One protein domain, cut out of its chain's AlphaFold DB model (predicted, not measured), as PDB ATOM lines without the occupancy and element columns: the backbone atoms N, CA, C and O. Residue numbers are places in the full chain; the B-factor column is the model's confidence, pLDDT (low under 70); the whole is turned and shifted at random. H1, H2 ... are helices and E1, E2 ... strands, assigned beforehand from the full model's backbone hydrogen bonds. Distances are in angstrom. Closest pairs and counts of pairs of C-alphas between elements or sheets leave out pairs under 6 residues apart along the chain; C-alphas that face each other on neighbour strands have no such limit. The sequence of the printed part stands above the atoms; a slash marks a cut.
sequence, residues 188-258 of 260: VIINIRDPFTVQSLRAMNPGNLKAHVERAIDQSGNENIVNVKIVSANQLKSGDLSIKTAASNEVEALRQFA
ATOM      1  N   VAL A 188     -10.839  -6.291 -11.060       86.88
ATOM      2  CA  VAL A 188      -9.910  -6.492 -12.178       86.88
ATOM      3  C   VAL A 188     -10.634  -6.189 -13.485       86.88
ATOM      4  O   VAL A 188     -11.791  -6.570 -13.665       86.88
ATOM      5  N   ILE A 189      -9.956  -5.483 -14.390       86.88
ATOM      6  CA  ILE A 189     -10.447  -5.208 -15.741       86.88
ATOM      7  C   ILE A 189      -9.623  -6.054 -16.704       86.88
ATOM      8  O   ILE A 189      -8.410  -5.881 -16.785       86.88
ATOM      9  N   ILE A 190     -10.290  -6.957 -17.416       86.38
ATOM     10  CA  ILE A 190      -9.692  -7.828 -18.425       86.38
ATOM     11  C   ILE A 190     -10.021  -7.265 -19.803       86.38
ATOM     12  O   ILE A 190     -11.191  -7.060 -20.140       86.38
ATOM     13  N   ASN A 191      -8.978  -7.026 -20.594       87.81
ATOM     14  CA  ASN A 191      -9.112  -6.541 -21.959       87.81
ATOM     15  C   ASN A 191      -9.539  -7.684 -22.886       87.81
ATOM     16  O   ASN A 191      -8.878  -8.720 -22.947       87.81
ATOM     17  N   ILE A 192     -10.629  -7.486 -23.627       84.75
ATOM     18  CA  ILE A 192     -11.103  -8.457 -24.615       84.75
ATOM     19  C   ILE A 192     -10.802  -7.914 -26.009       84.75
ATOM     20  O   ILE A 192     -11.438  -6.971 -26.476       84.75
ATOM     21  N   ARG A 193      -9.851  -8.552 -26.700       83.56
ATOM     22  CA  ARG A 193      -9.421  -8.129 -28.042       83.56
ATOM     23  C   ARG A 193     -10.369  -8.574 -29.157       83.56
ATOM     24  O   ARG A 193     -10.426  -7.920 -30.194       83.56
ATOM     25  N   ASP A 194     -11.081  -9.684 -28.968       86.50
ATOM     26  CA  ASP A 194     -11.939 -10.259 -30.006       86.50
ATOM     27  C   ASP A 194     -13.348  -9.626 -30.017       86.50
ATOM     28  O   ASP A 194     -14.099  -9.775 -29.043       86.50
ATOM     29  N   PRO A 195     -13.759  -8.960 -31.116       84.12
ATOM     30  CA  PRO A 195     -15.064  -8.309 -31.207       84.12
ATOM     31  C   PRO A 195     -16.245  -9.288 -31.130       84.12
ATOM     32  O   PRO A 195     -17.309  -8.913 -30.628       84.12
ATOM     33  N   PHE A 196     -16.078 -10.539 -31.574       87.31
ATOM     34  CA  PHE A 196     -17.137 -11.549 -31.472       87.31
ATOM     35  C   PHE A 196     -17.372 -11.963 -30.017       87.31
ATOM     36  O   PHE A 196     -18.517 -12.025 -29.559       87.31
ATOM     37  N   THR A 197     -16.295 -12.152 -29.256       86.19
ATOM     38  CA  THR A 197     -16.354 -12.425 -27.815       86.19
ATOM     39  C   THR A 197     -17.000 -11.265 -27.053       86.19
ATOM     40  O   THR A 197     -17.878 -11.493 -26.219       86.19
ATOM     41  N   VAL A 198     -16.667 -10.012 -27.392       87.62
ATOM     42  CA  VAL A 198     -17.318  -8.823 -26.808       87.62
ATOM     43  C   VAL A 198     -18.830  -8.851 -27.038       87.62
ATOM     44  O   VAL A 198     -19.593  -8.608 -26.102       87.62
ATOM     45  N   GLN A 199     -19.286  -9.163 -28.253       88.69
ATOM     46  CA  GLN A 199     -20.717  -9.201 -28.568       88.69
ATOM     47  C   GLN A 199     -21.445 -10.339 -27.837       88.69
ATOM     48  O   GLN A 199     -22.541 -10.128 -27.316       88.69
ATOM     49  N   SER A 200     -20.820 -11.515 -27.746       89.00
ATOM     50  CA  SER A 200     -21.356 -12.672 -27.020       89.00
ATOM     51  C   SER A 200     -21.542 -12.372 -25.529       89.00
ATOM     52  O   SER A 200     -22.621 -12.586 -24.976       89.00
ATOM     53  N   LEU A 201     -20.528 -11.782 -24.886       89.25
ATOM     54  CA  LEU A 201     -20.593 -11.393 -23.474       89.25
ATOM     55  C   LEU A 201     -21.610 -10.270 -23.232       89.25
ATOM     56  O   LEU A 201     -22.284 -10.268 -22.203       89.25
ATOM     57  N   ARG A 202     -21.799  -9.359 -24.195       88.56
ATOM     58  CA  ARG A 202     -22.804  -8.287 -24.106       88.56
ATOM     59  C   ARG A 202     -24.236  -8.804 -24.056       88.56
ATOM     60  O   ARG A 202     -25.098  -8.174 -23.448       88.56
ATOM     61  N   ALA A 203     -24.496  -9.928 -24.717       88.88
ATOM     62  CA  ALA A 203     -25.806 -10.563 -24.720       88.88
ATOM     63  C   ALA A 203     -26.136 -11.248 -23.378       88.88
ATOM     64  O   ALA A 203     -27.285 -11.630 -23.148       88.88
ATOM     65  N   MET A 204     -25.157 -11.410 -22.481       90.69
ATOM     66  CA  MET A 204     -25.339 -12.046 -21.180       90.69
ATOM     67  C   MET A 204     -25.732 -11.026 -20.105       90.69
ATOM     68  O   MET A 204     -25.216  -9.914 -20.041       90.69
ATOM     69  N   ASN A 205     -26.630 -11.425 -19.200       90.12
ATOM     70  CA  ASN A 205     -26.919 -10.635 -18.003       90.12
ATOM     71  C   ASN A 205     -25.772 -10.763 -16.965       90.12
ATOM     72  O   ASN A 205     -25.002 -11.726 -17.025       90.12
ATOM     73  N   PRO A 206     -25.659  -9.851 -15.979       87.50
ATOM     74  CA  PRO A 206     -24.565  -9.878 -14.997       87.50
ATOM     75  C   PRO A 206     -24.445 -11.184 -14.190       87.50
ATOM     76  O   PRO A 206     -23.342 -11.603 -13.841       87.50
ATOM     77  N   GLY A 207     -25.564 -11.862 -13.908       88.12
ATOM     78  CA  GLY A 207     -25.558 -13.158 -13.218       88.12
ATOM     79  C   GLY A 207     -24.990 -14.286 -14.084       88.12
ATOM     80  O   GLY A 207     -24.196 -15.096 -13.612       88.12
ATOM     81  N   ASN A 208     -25.337 -14.294 -15.371       92.50
ATOM     82  CA  ASN A 208     -24.815 -15.236 -16.356       92.50
ATOM     83  C   ASN A 208     -23.337 -14.967 -16.646       92.50
ATOM     84  O   ASN A 208     -22.575 -15.921 -16.761       92.50
ATOM     85  N   LEU A 209     -22.917 -13.697 -16.700       91.75
ATOM     86  CA  LEU A 209     -21.503 -13.323 -16.814       91.75
ATOM     87  C   LEU A 209     -20.698 -13.845 -15.627       91.75
ATOM     88  O   LEU A 209     -19.648 -14.448 -15.822       91.75
ATOM     89  N   LYS A 210     -21.211 -13.678 -14.403       93.19
ATOM     90  CA  LYS A 210     -20.581 -14.227 -13.197       93.19
ATOM     91  C   LYS A 210     -20.396 -15.744 -13.314       93.19
ATOM     92  O   LYS A 210     -19.282 -16.225 -13.149       93.19
ATOM     93  N   ALA A 211     -21.457 -16.476 -13.653       91.81
ATOM     94  CA  ALA A 211     -21.394 -17.929 -13.805       91.81
ATOM     95  C   ALA A 211     -20.468 -18.373 -14.954       91.81
ATOM     96  O   ALA A 211     -19.829 -19.420 -14.866       91.81
ATOM     97  N   HIS A 212     -20.397 -17.592 -16.035       92.31
ATOM     98  CA  HIS A 212     -19.493 -17.845 -17.154       92.31
ATOM     99  C   HIS A 212     -18.027 -17.693 -16.734       92.31
ATOM    100  O   HIS A 212     -17.223 -18.567 -17.038       92.31
ATOM    101  N   VAL A 213     -17.698 -16.637 -15.980       89.56
ATOM    102  CA  VAL A 213     -16.354 -16.417 -15.423       89.56
ATOM    103  C   VAL A 213     -15.979 -17.512 -14.425       89.56
ATOM    104  O   VAL A 213     -14.891 -18.063 -14.529       89.56
ATOM    105  N   GLU A 214     -16.873 -17.869 -13.498       90.56
ATOM    106  CA  GLU A 214     -16.628 -18.952 -12.529       90.56
ATOM    107  C   GLU A 214     -16.317 -20.271 -13.253       90.56
ATOM    108  O   GLU A 214     -15.313 -20.916 -12.970       90.56
ATOM    109  N   ARG A 215     -17.099 -20.610 -14.286       91.38
ATOM    110  CA  ARG A 215     -16.842 -21.799 -15.106       91.38
ATOM    111  C   ARG A 215     -15.524 -21.716 -15.876       91.38
ATOM    112  O   ARG A 215     -14.850 -22.731 -16.008       91.38
ATOM    113  N   ALA A 216     -15.172 -20.550 -16.412       88.31
ATOM    114  CA  ALA A 216     -13.913 -20.364 -17.131       88.31
ATOM    115  C   ALA A 216     -12.704 -20.561 -16.202       88.31
ATOM    116  O   ALA A 216     -11.727 -21.192 -16.597       88.31
ATOM    117  N   ILE A 217     -12.798 -20.095 -14.953       86.81
ATOM    118  CA  ILE A 217     -11.784 -20.327 -13.919       86.81
ATOM    119  C   ILE A 217     -11.681 -21.822 -13.601       86.81
ATOM    120  O   ILE A 217     -10.580 -22.368 -13.656       86.81
ATOM    121  N   ASP A 218     -12.808 -22.502 -13.374       85.88
ATOM    122  CA  ASP A 218     -12.828 -23.950 -13.112       85.88
ATOM    123  C   ASP A 218     -12.222 -24.758 -14.275       85.88
ATOM    124  O   ASP A 218     -11.521 -25.747 -14.068       85.88
ATOM    125  N   GLN A 219     -12.479 -24.332 -15.516       85.81
ATOM    126  CA  GLN A 219     -11.975 -24.977 -16.732       85.81
ATOM    127  C   GLN A 219     -10.510 -24.655 -17.037       85.81
ATOM    128  O   GLN A 219      -9.869 -25.423 -17.751       85.81
ATOM    129  N   SER A 220      -9.976 -23.550 -16.511       83.06
ATOM    130  CA  SER A 220      -8.598 -23.123 -16.777       83.06
ATOM    131  C   SER A 220      -7.549 -24.107 -16.250       83.06
ATOM    132  O   SER A 220      -6.420 -24.111 -16.731       83.06
ATOM    133  N   GLY A 221      -7.898 -24.927 -15.249       77.75
ATOM    134  CA  GLY A 221      -6.970 -25.860 -14.604       77.75
ATOM    135  C   GLY A 221      -5.817 -25.182 -13.852       77.75
ATOM    136  O   GLY A 221      -4.881 -25.862 -13.444       77.75
ATOM    137  N   ASN A 222      -5.859 -23.858 -13.668       80.50
ATOM    138  CA  ASN A 222      -4.802 -23.107 -13.006       80.50
ATOM    139  C   ASN A 222      -5.036 -23.073 -11.485       80.50
ATOM    140  O   ASN A 222      -5.946 -22.409 -10.980       80.50
ATOM    141  N   GLU A 223      -4.175 -23.783 -10.751       81.25
ATOM    142  CA  GLU A 223      -4.231 -23.937  -9.290       81.25
ATOM    143  C   GLU A 223      -4.168 -22.600  -8.533       81.25
ATOM    144  O   GLU A 223      -4.658 -22.498  -7.407       81.25
ATOM    145  N   ASN A 224      -3.613 -21.554  -9.152       78.69
ATOM    146  CA  ASN A 224      -3.471 -20.240  -8.528       78.69
ATOM    147  C   ASN A 224      -4.767 -19.416  -8.557       78.69
ATOM    148  O   ASN A 224      -4.930 -18.515  -7.735       78.69
ATOM    149  N   ILE A 225      -5.688 -19.710  -9.484       83.19
ATOM    150  CA  ILE A 225      -6.955 -18.972  -9.639       83.19
ATOM    151  C   ILE A 225      -8.195 -19.817  -9.335       83.19
ATOM    152  O   ILE A 225      -9.266 -19.251  -9.144       83.19
ATOM    153  N   VAL A 226      -8.065 -21.142  -9.193       80.12
ATOM    154  CA  VAL A 226      -9.188 -22.063  -8.923       80.12
ATOM    155  C   VAL A 226      -9.977 -21.731  -7.646       80.12
ATOM    156  O   VAL A 226     -11.174 -21.981  -7.567       80.12
ATOM    157  N   ASN A 227      -9.330 -21.130  -6.645       82.31
ATOM    158  CA  ASN A 227      -9.967 -20.772  -5.371       82.31
ATOM    159  C   ASN A 227     -10.495 -19.328  -5.330       82.31
ATOM    160  O   ASN A 227     -10.918 -18.869  -4.269       82.31
ATOM    161  N   VAL A 228     -10.456 -18.595  -6.448       85.00
ATOM    162  CA  VAL A 228     -10.887 -17.196  -6.499       85.00
ATOM    163  C   VAL A 228     -12.409 -17.098  -6.469       85.00
ATOM    164  O   VAL A 228     -13.109 -17.583  -7.356       85.00
ATOM    165  N   LYS A 229     -12.944 -16.394  -5.467       88.50
ATOM    166  CA  LYS A 229     -14.384 -16.178  -5.340       88.50
ATOM    167  C   LYS A 229     -14.846 -14.924  -6.076       88.50
ATOM    168  O   LYS A 229     -14.598 -13.796  -5.645       88.50
ATOM    169  N   ILE A 230     -15.633 -15.117  -7.133       89.75
ATOM    170  CA  ILE A 230     -16.239 -14.018  -7.892       89.75
ATOM    171  C   ILE A 230     -17.496 -13.507  -7.184       89.75
ATOM    172  O   ILE A 230     -18.417 -14.255  -6.859       89.75
ATOM    173  N   VAL A 231     -17.556 -12.199  -6.955       88.56
ATOM    174  CA  VAL A 231     -18.712 -11.499  -6.378       88.56
ATOM    175  C   VAL A 231     -19.646 -11.019  -7.484       88.56
ATOM    176  O   VAL A 231     -20.859 -11.189  -7.390       88.56
ATOM    177  N   SER A 232     -19.090 -10.448  -8.551       87.81
ATOM    178  CA  SER A 232     -19.858  -9.972  -9.702       87.81
ATOM    179  C   SER A 232     -18.978  -9.860 -10.938       87.81
ATOM    180  O   SER A 232     -17.797  -9.547 -10.809       87.81
ATOM    181  N   ALA A 233     -19.569 -10.009 -12.120       90.75
ATOM    182  CA  ALA A 233     -18.927  -9.697 -13.390       90.75
ATOM    183  C   ALA A 233     -19.842  -8.792 -14.224       90.75
ATOM    184  O   ALA A 233     -21.065  -8.949 -14.201       90.75
ATOM    185  N   ASN A 234     -19.260  -7.833 -14.938       91.31
ATOM    186  CA  ASN A 234     -19.988  -6.927 -15.815       91.31
ATOM    187  C   ASN A 234     -19.138  -6.520 -17.018       91.31
ATOM    188  O   ASN A 234     -17.926  -6.367 -16.900       91.31
ATOM    189  N   GLN A 235     -19.777  -6.278 -18.157       90.62
ATOM    190  CA  GLN A 235     -19.090  -5.736 -19.321       90.62
ATOM    191  C   GLN A 235     -19.105  -4.203 -19.291       90.62
ATOM    192  O   GLN A 235     -20.148  -3.569 -19.107       90.62
ATOM    193  N   LEU A 236     -17.938  -3.593 -19.479       89.00
ATOM    194  CA  LEU A 236     -17.773  -2.149 -19.557       89.00
ATOM    195  C   LEU A 236     -18.223  -1.617 -20.922       89.00
ATOM    196  O   LEU A 236     -18.313  -2.340 -21.916       89.00
ATOM    197  N   LYS A 237     -18.471  -0.302 -20.994       85.56
ATOM    198  CA  LYS A 237     -18.820   0.361 -22.263       85.56
ATOM    199  C   LYS A 237     -17.733   0.181 -23.329       85.56
ATOM    200  O   LYS A 237     -18.086   0.108 -24.503       85.56
ATOM    201  N   SER A 238     -16.468   0.059 -22.915       84.81
ATOM    202  CA  SER A 238     -15.322  -0.236 -23.786       84.81
ATOM    203  C   SER A 238     -15.387  -1.621 -24.440       84.81
ATOM    204  O   SER A 238     -14.757  -1.817 -25.468       84.81
ATOM    205  N   GLY A 239     -16.173  -2.556 -23.894       84.81
ATOM    206  CA  GLY A 239     -16.190  -3.963 -24.308       84.81
ATOM    207  C   GLY A 239     -15.411  -4.883 -23.365       84.81
ATOM    208  O   GLY A 239     -15.666  -6.087 -23.369       84.81
ATOM    209  N   ASP A 240     -14.562  -4.310 -22.511       88.00
ATOM    210  CA  ASP A 240     -13.764  -5.027 -21.512       88.00
ATOM    211  C   ASP A 240     -14.628  -5.643 -20.410       88.00
ATOM    212  O   ASP A 240     -15.754  -5.206 -20.148       88.00
ATOM    213  N   LEU A 241     -14.074  -6.636 -19.720       89.38
ATOM    214  CA  LEU A 241     -14.751  -7.331 -18.635       89.38
ATOM    215  C   LEU A 241     -14.250  -6.833 -17.281       89.38
ATOM    216  O   LEU A 241     -13.073  -6.949 -16.960       89.38
ATOM    217  N   SER A 242     -15.160  -6.302 -16.472       90.12
ATOM    218  CA  SER A 242     -14.929  -5.963 -15.069       90.12
ATOM    219  C   SER A 242     -15.360  -7.133 -14.191       90.12
ATOM    220  O   SER A 242     -16.504  -7.591 -14.258       90.12
ATOM    221  N   ILE A 243     -14.446  -7.618 -13.358       90.75
ATOM    222  CA  ILE A 243     -14.675  -8.727 -12.435       90.75
ATOM    223  C   ILE A 243     -14.360  -8.248 -11.028       90.75
ATOM    224  O   ILE A 243     -13.290  -7.703 -10.772       90.75
ATOM    225  N   LYS A 244     -15.286  -8.487 -10.098       90.00
ATOM    226  CA  LYS A 244     -15.099  -8.197  -8.676       90.00
ATOM    227  C   LYS A 244     -14.944  -9.477  -7.889       90.00
ATOM    228  O   LYS A 244     -15.781 -10.371  -8.027       90.00
ATOM    229  N   THR A 245     -13.934  -9.536  -7.034       87.19
ATOM    230  CA  THR A 245     -13.668 -10.682  -6.157       87.19
ATOM    231  C   THR A 245     -14.022 -10.370  -4.704       87.19
ATOM    232  O   THR A 245     -14.349  -9.231  -4.342       87.19
ATOM    233  N   ALA A 246     -14.011 -11.394  -3.850       84.06
ATOM    234  CA  ALA A 246     -14.328 -11.239  -2.436       84.06
ATOM    235  C   ALA A 246     -13.168 -10.589  -1.667       84.06
ATOM    236  O   ALA A 246     -13.405  -9.739  -0.797       84.06
ATOM    237  N   ALA A 247     -11.933 -10.953  -2.011       81.50
ATOM    238  CA  ALA A 247     -10.714 -10.518  -1.349       81.50
ATOM    239  C   ALA A 247      -9.681  -9.939  -2.333       81.50
ATOM    240  O   ALA A 247      -9.651 -10.274  -3.515       81.50
ATOM    241  N   SER A 248      -8.832  -9.032  -1.842       79.44
ATOM    242  CA  SER A 248      -7.864  -8.308  -2.681       79.44
ATOM    243  C   SER A 248      -6.719  -9.196  -3.190       79.44
ATOM    244  O   SER A 248      -6.228  -8.977  -4.290       79.44
ATOM    245  N   ASN A 249      -6.334 -10.236  -2.443       80.06
ATOM    246  CA  ASN A 249      -5.347 -11.230  -2.888       80.06
ATOM    247  C   ASN A 249      -5.834 -12.031  -4.111       80.06
ATOM    248  O   ASN A 249      -5.040 -12.405  -4.967       80.06
ATOM    249  N   GLU A 250      -7.143 -12.261  -4.220       83.00
ATOM    250  CA  GLU A 250      -7.751 -12.939  -5.369       83.00
ATOM    251  C   GLU A 250      -7.681 -12.085  -6.644       83.00
ATOM    252  O   GLU A 250      -7.522 -12.619  -7.740       83.00
ATOM    253  N   VAL A 251      -7.768 -10.754  -6.511       82.31
ATOM    254  CA  VAL A 251      -7.593  -9.826  -7.642       82.31
ATOM    255  C   VAL A 251      -6.178  -9.887  -8.180       82.31
ATOM    256  O   VAL A 251      -5.993  -9.903  -9.392       82.31
ATOM    257  N   GLU A 252      -5.183  -9.912  -7.297       79.94
ATOM    258  CA  GLU A 252      -3.778  -9.984  -7.699       79.94
ATOM    259  C   GLU A 252      -3.481 -11.286  -8.442       79.94
ATOM    260  O   GLU A 252      -2.834 -11.240  -9.488       79.94
ATOM    261  N   ALA A 253      -4.031 -12.413  -7.975       80.81
ATOM    262  CA  ALA A 253      -3.942 -13.688  -8.680       80.81
ATOM    263  C   ALA A 253      -4.574 -13.598 -10.079       80.81
ATOM    264  O   ALA A 253      -3.905 -13.876 -11.067       80.81
ATOM    265  N   LEU A 254      -5.820 -13.122 -10.200       82.56
ATOM    266  CA  LEU A 254      -6.461 -12.962 -11.513       82.56
ATOM    267  C   LEU A 254      -5.698 -12.008 -12.437       82.56
ATOM    268  O   LEU A 254      -5.643 -12.237 -13.639       82.56
ATOM    269  N   ARG A 255      -5.111 -10.942 -11.889       82.56
ATOM    270  CA  ARG A 255      -4.364  -9.950 -12.665       82.56
ATOM    271  C   ARG A 255      -3.063 -10.513 -13.227       82.56
ATOM    272  O   ARG A 255      -2.706 -10.154 -14.339       82.56
ATOM    273  N   GLN A 256      -2.374 -11.373 -12.480       75.56
ATOM    274  CA  GLN A 256      -1.134 -12.006 -12.939       75.56
ATOM    275  C   GLN A 256      -1.362 -12.948 -14.124       75.56
ATOM    276  O   GLN A 256      -0.511 -13.016 -14.996       75.56
ATOM    277  N   PHE A 257      -2.517 -13.616 -14.183       70.88
ATOM    278  CA  PHE A 257      -2.841 -14.590 -15.234       70.88
ATOM    279  C   PHE A 257      -3.767 -14.046 -16.331       70.88
ATOM    280  O   PHE A 257      -4.218 -14.805 -17.180       70.88
ATOM    281  N   ALA A 258      -4.092 -12.751 -16.306       64.69
ATOM    282  CA  ALA A 258      -4.895 -12.113 -17.350       64.69
ATOM    283  C   ALA A 258      -4.057 -11.615 -18.545       64.69
ATOM    284  O   ALA A 258      -4.639 -11.302 -19.583       64.69
TER     285      ALA A 258
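Overview. This is residues 188 to 258 of the 260 residues of an uncharacterized protein of Phaeosphaeria nodorum (strain SN15 / ATCC MYA-4574 / FGSC 10173) (UniProt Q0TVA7). A small sheet of three antiparallel strands, E1, E3 and E2 side by side, has helices over one face: H2 crosses over E3 and E2, and H3 runs along the strands over E3 and, by a thin margin, E1. The short helix H1 sits by one end of the sheet and only grazes it. The printed part has 71 residues, in the order E1 H1 H2 E2 E3 H3, of mixed class. It is compact, with a radius of gyration of the C-alphas of 11.5 A, and spans 29 by 21 by 21 A.

Along the chain. E1, residues 188 to 190, begins at C-alpha 188 (-9.910, -6.492, -12.178) and is 6.4 A long. H1 is residues 195 to 202, 10.5 A, and H2 residues 206 to 220, 20.8 A. E2, residues 230 to 235, measures 14.4 A, and E3, residues 241 to 245, 13.0 A. H3, residues 248 to 256, 12.8 A, ends at C-alpha 256 (-1.134, -12.006, -12.939).

Arrangement. Inner strand E3 is antiparallel to E1, with N 188 and O 243 at 2.8 A, and to E2, its hairpin partner, with N 234 and O 242 at 2.8 A. E1, H1 H2, E2 form a split strand-helix-strand unit, two strands running the same way with E3 between them; its crossover is right-handed. H2 and H3 are on the same face, making two layers, helices on one face of a sheet. H2, height over the sheet 9.2 A, runs across the strands, at 66 degrees to E2 on the local plane; the closest C-alphas are those of Lys 210 and Ala 233, 4.8 A. H3, height over the sheet 8.2 A, runs along the strands, at 9 degrees to E3 on the local plane; its closest C-alpha to E1 is Val 251, 6.1 A from that of Val 188. H1 and H2 are close but not clearly touching, with the C-alphas of Leu 201 and Leu 209 7.0 A apart; H2 and H3 are apart. In H1, H2 and H3 every O i to N i+4 pair is within hydrogen-bond range.

Size, cuts and confidence. The C-alphas of Glu 223 and Lys 237 are the two farthest apart, 31.2 A. The printed part has no cut and no long link. Mean pLDDT of the printed part is 85.8; residue 258 is under 70.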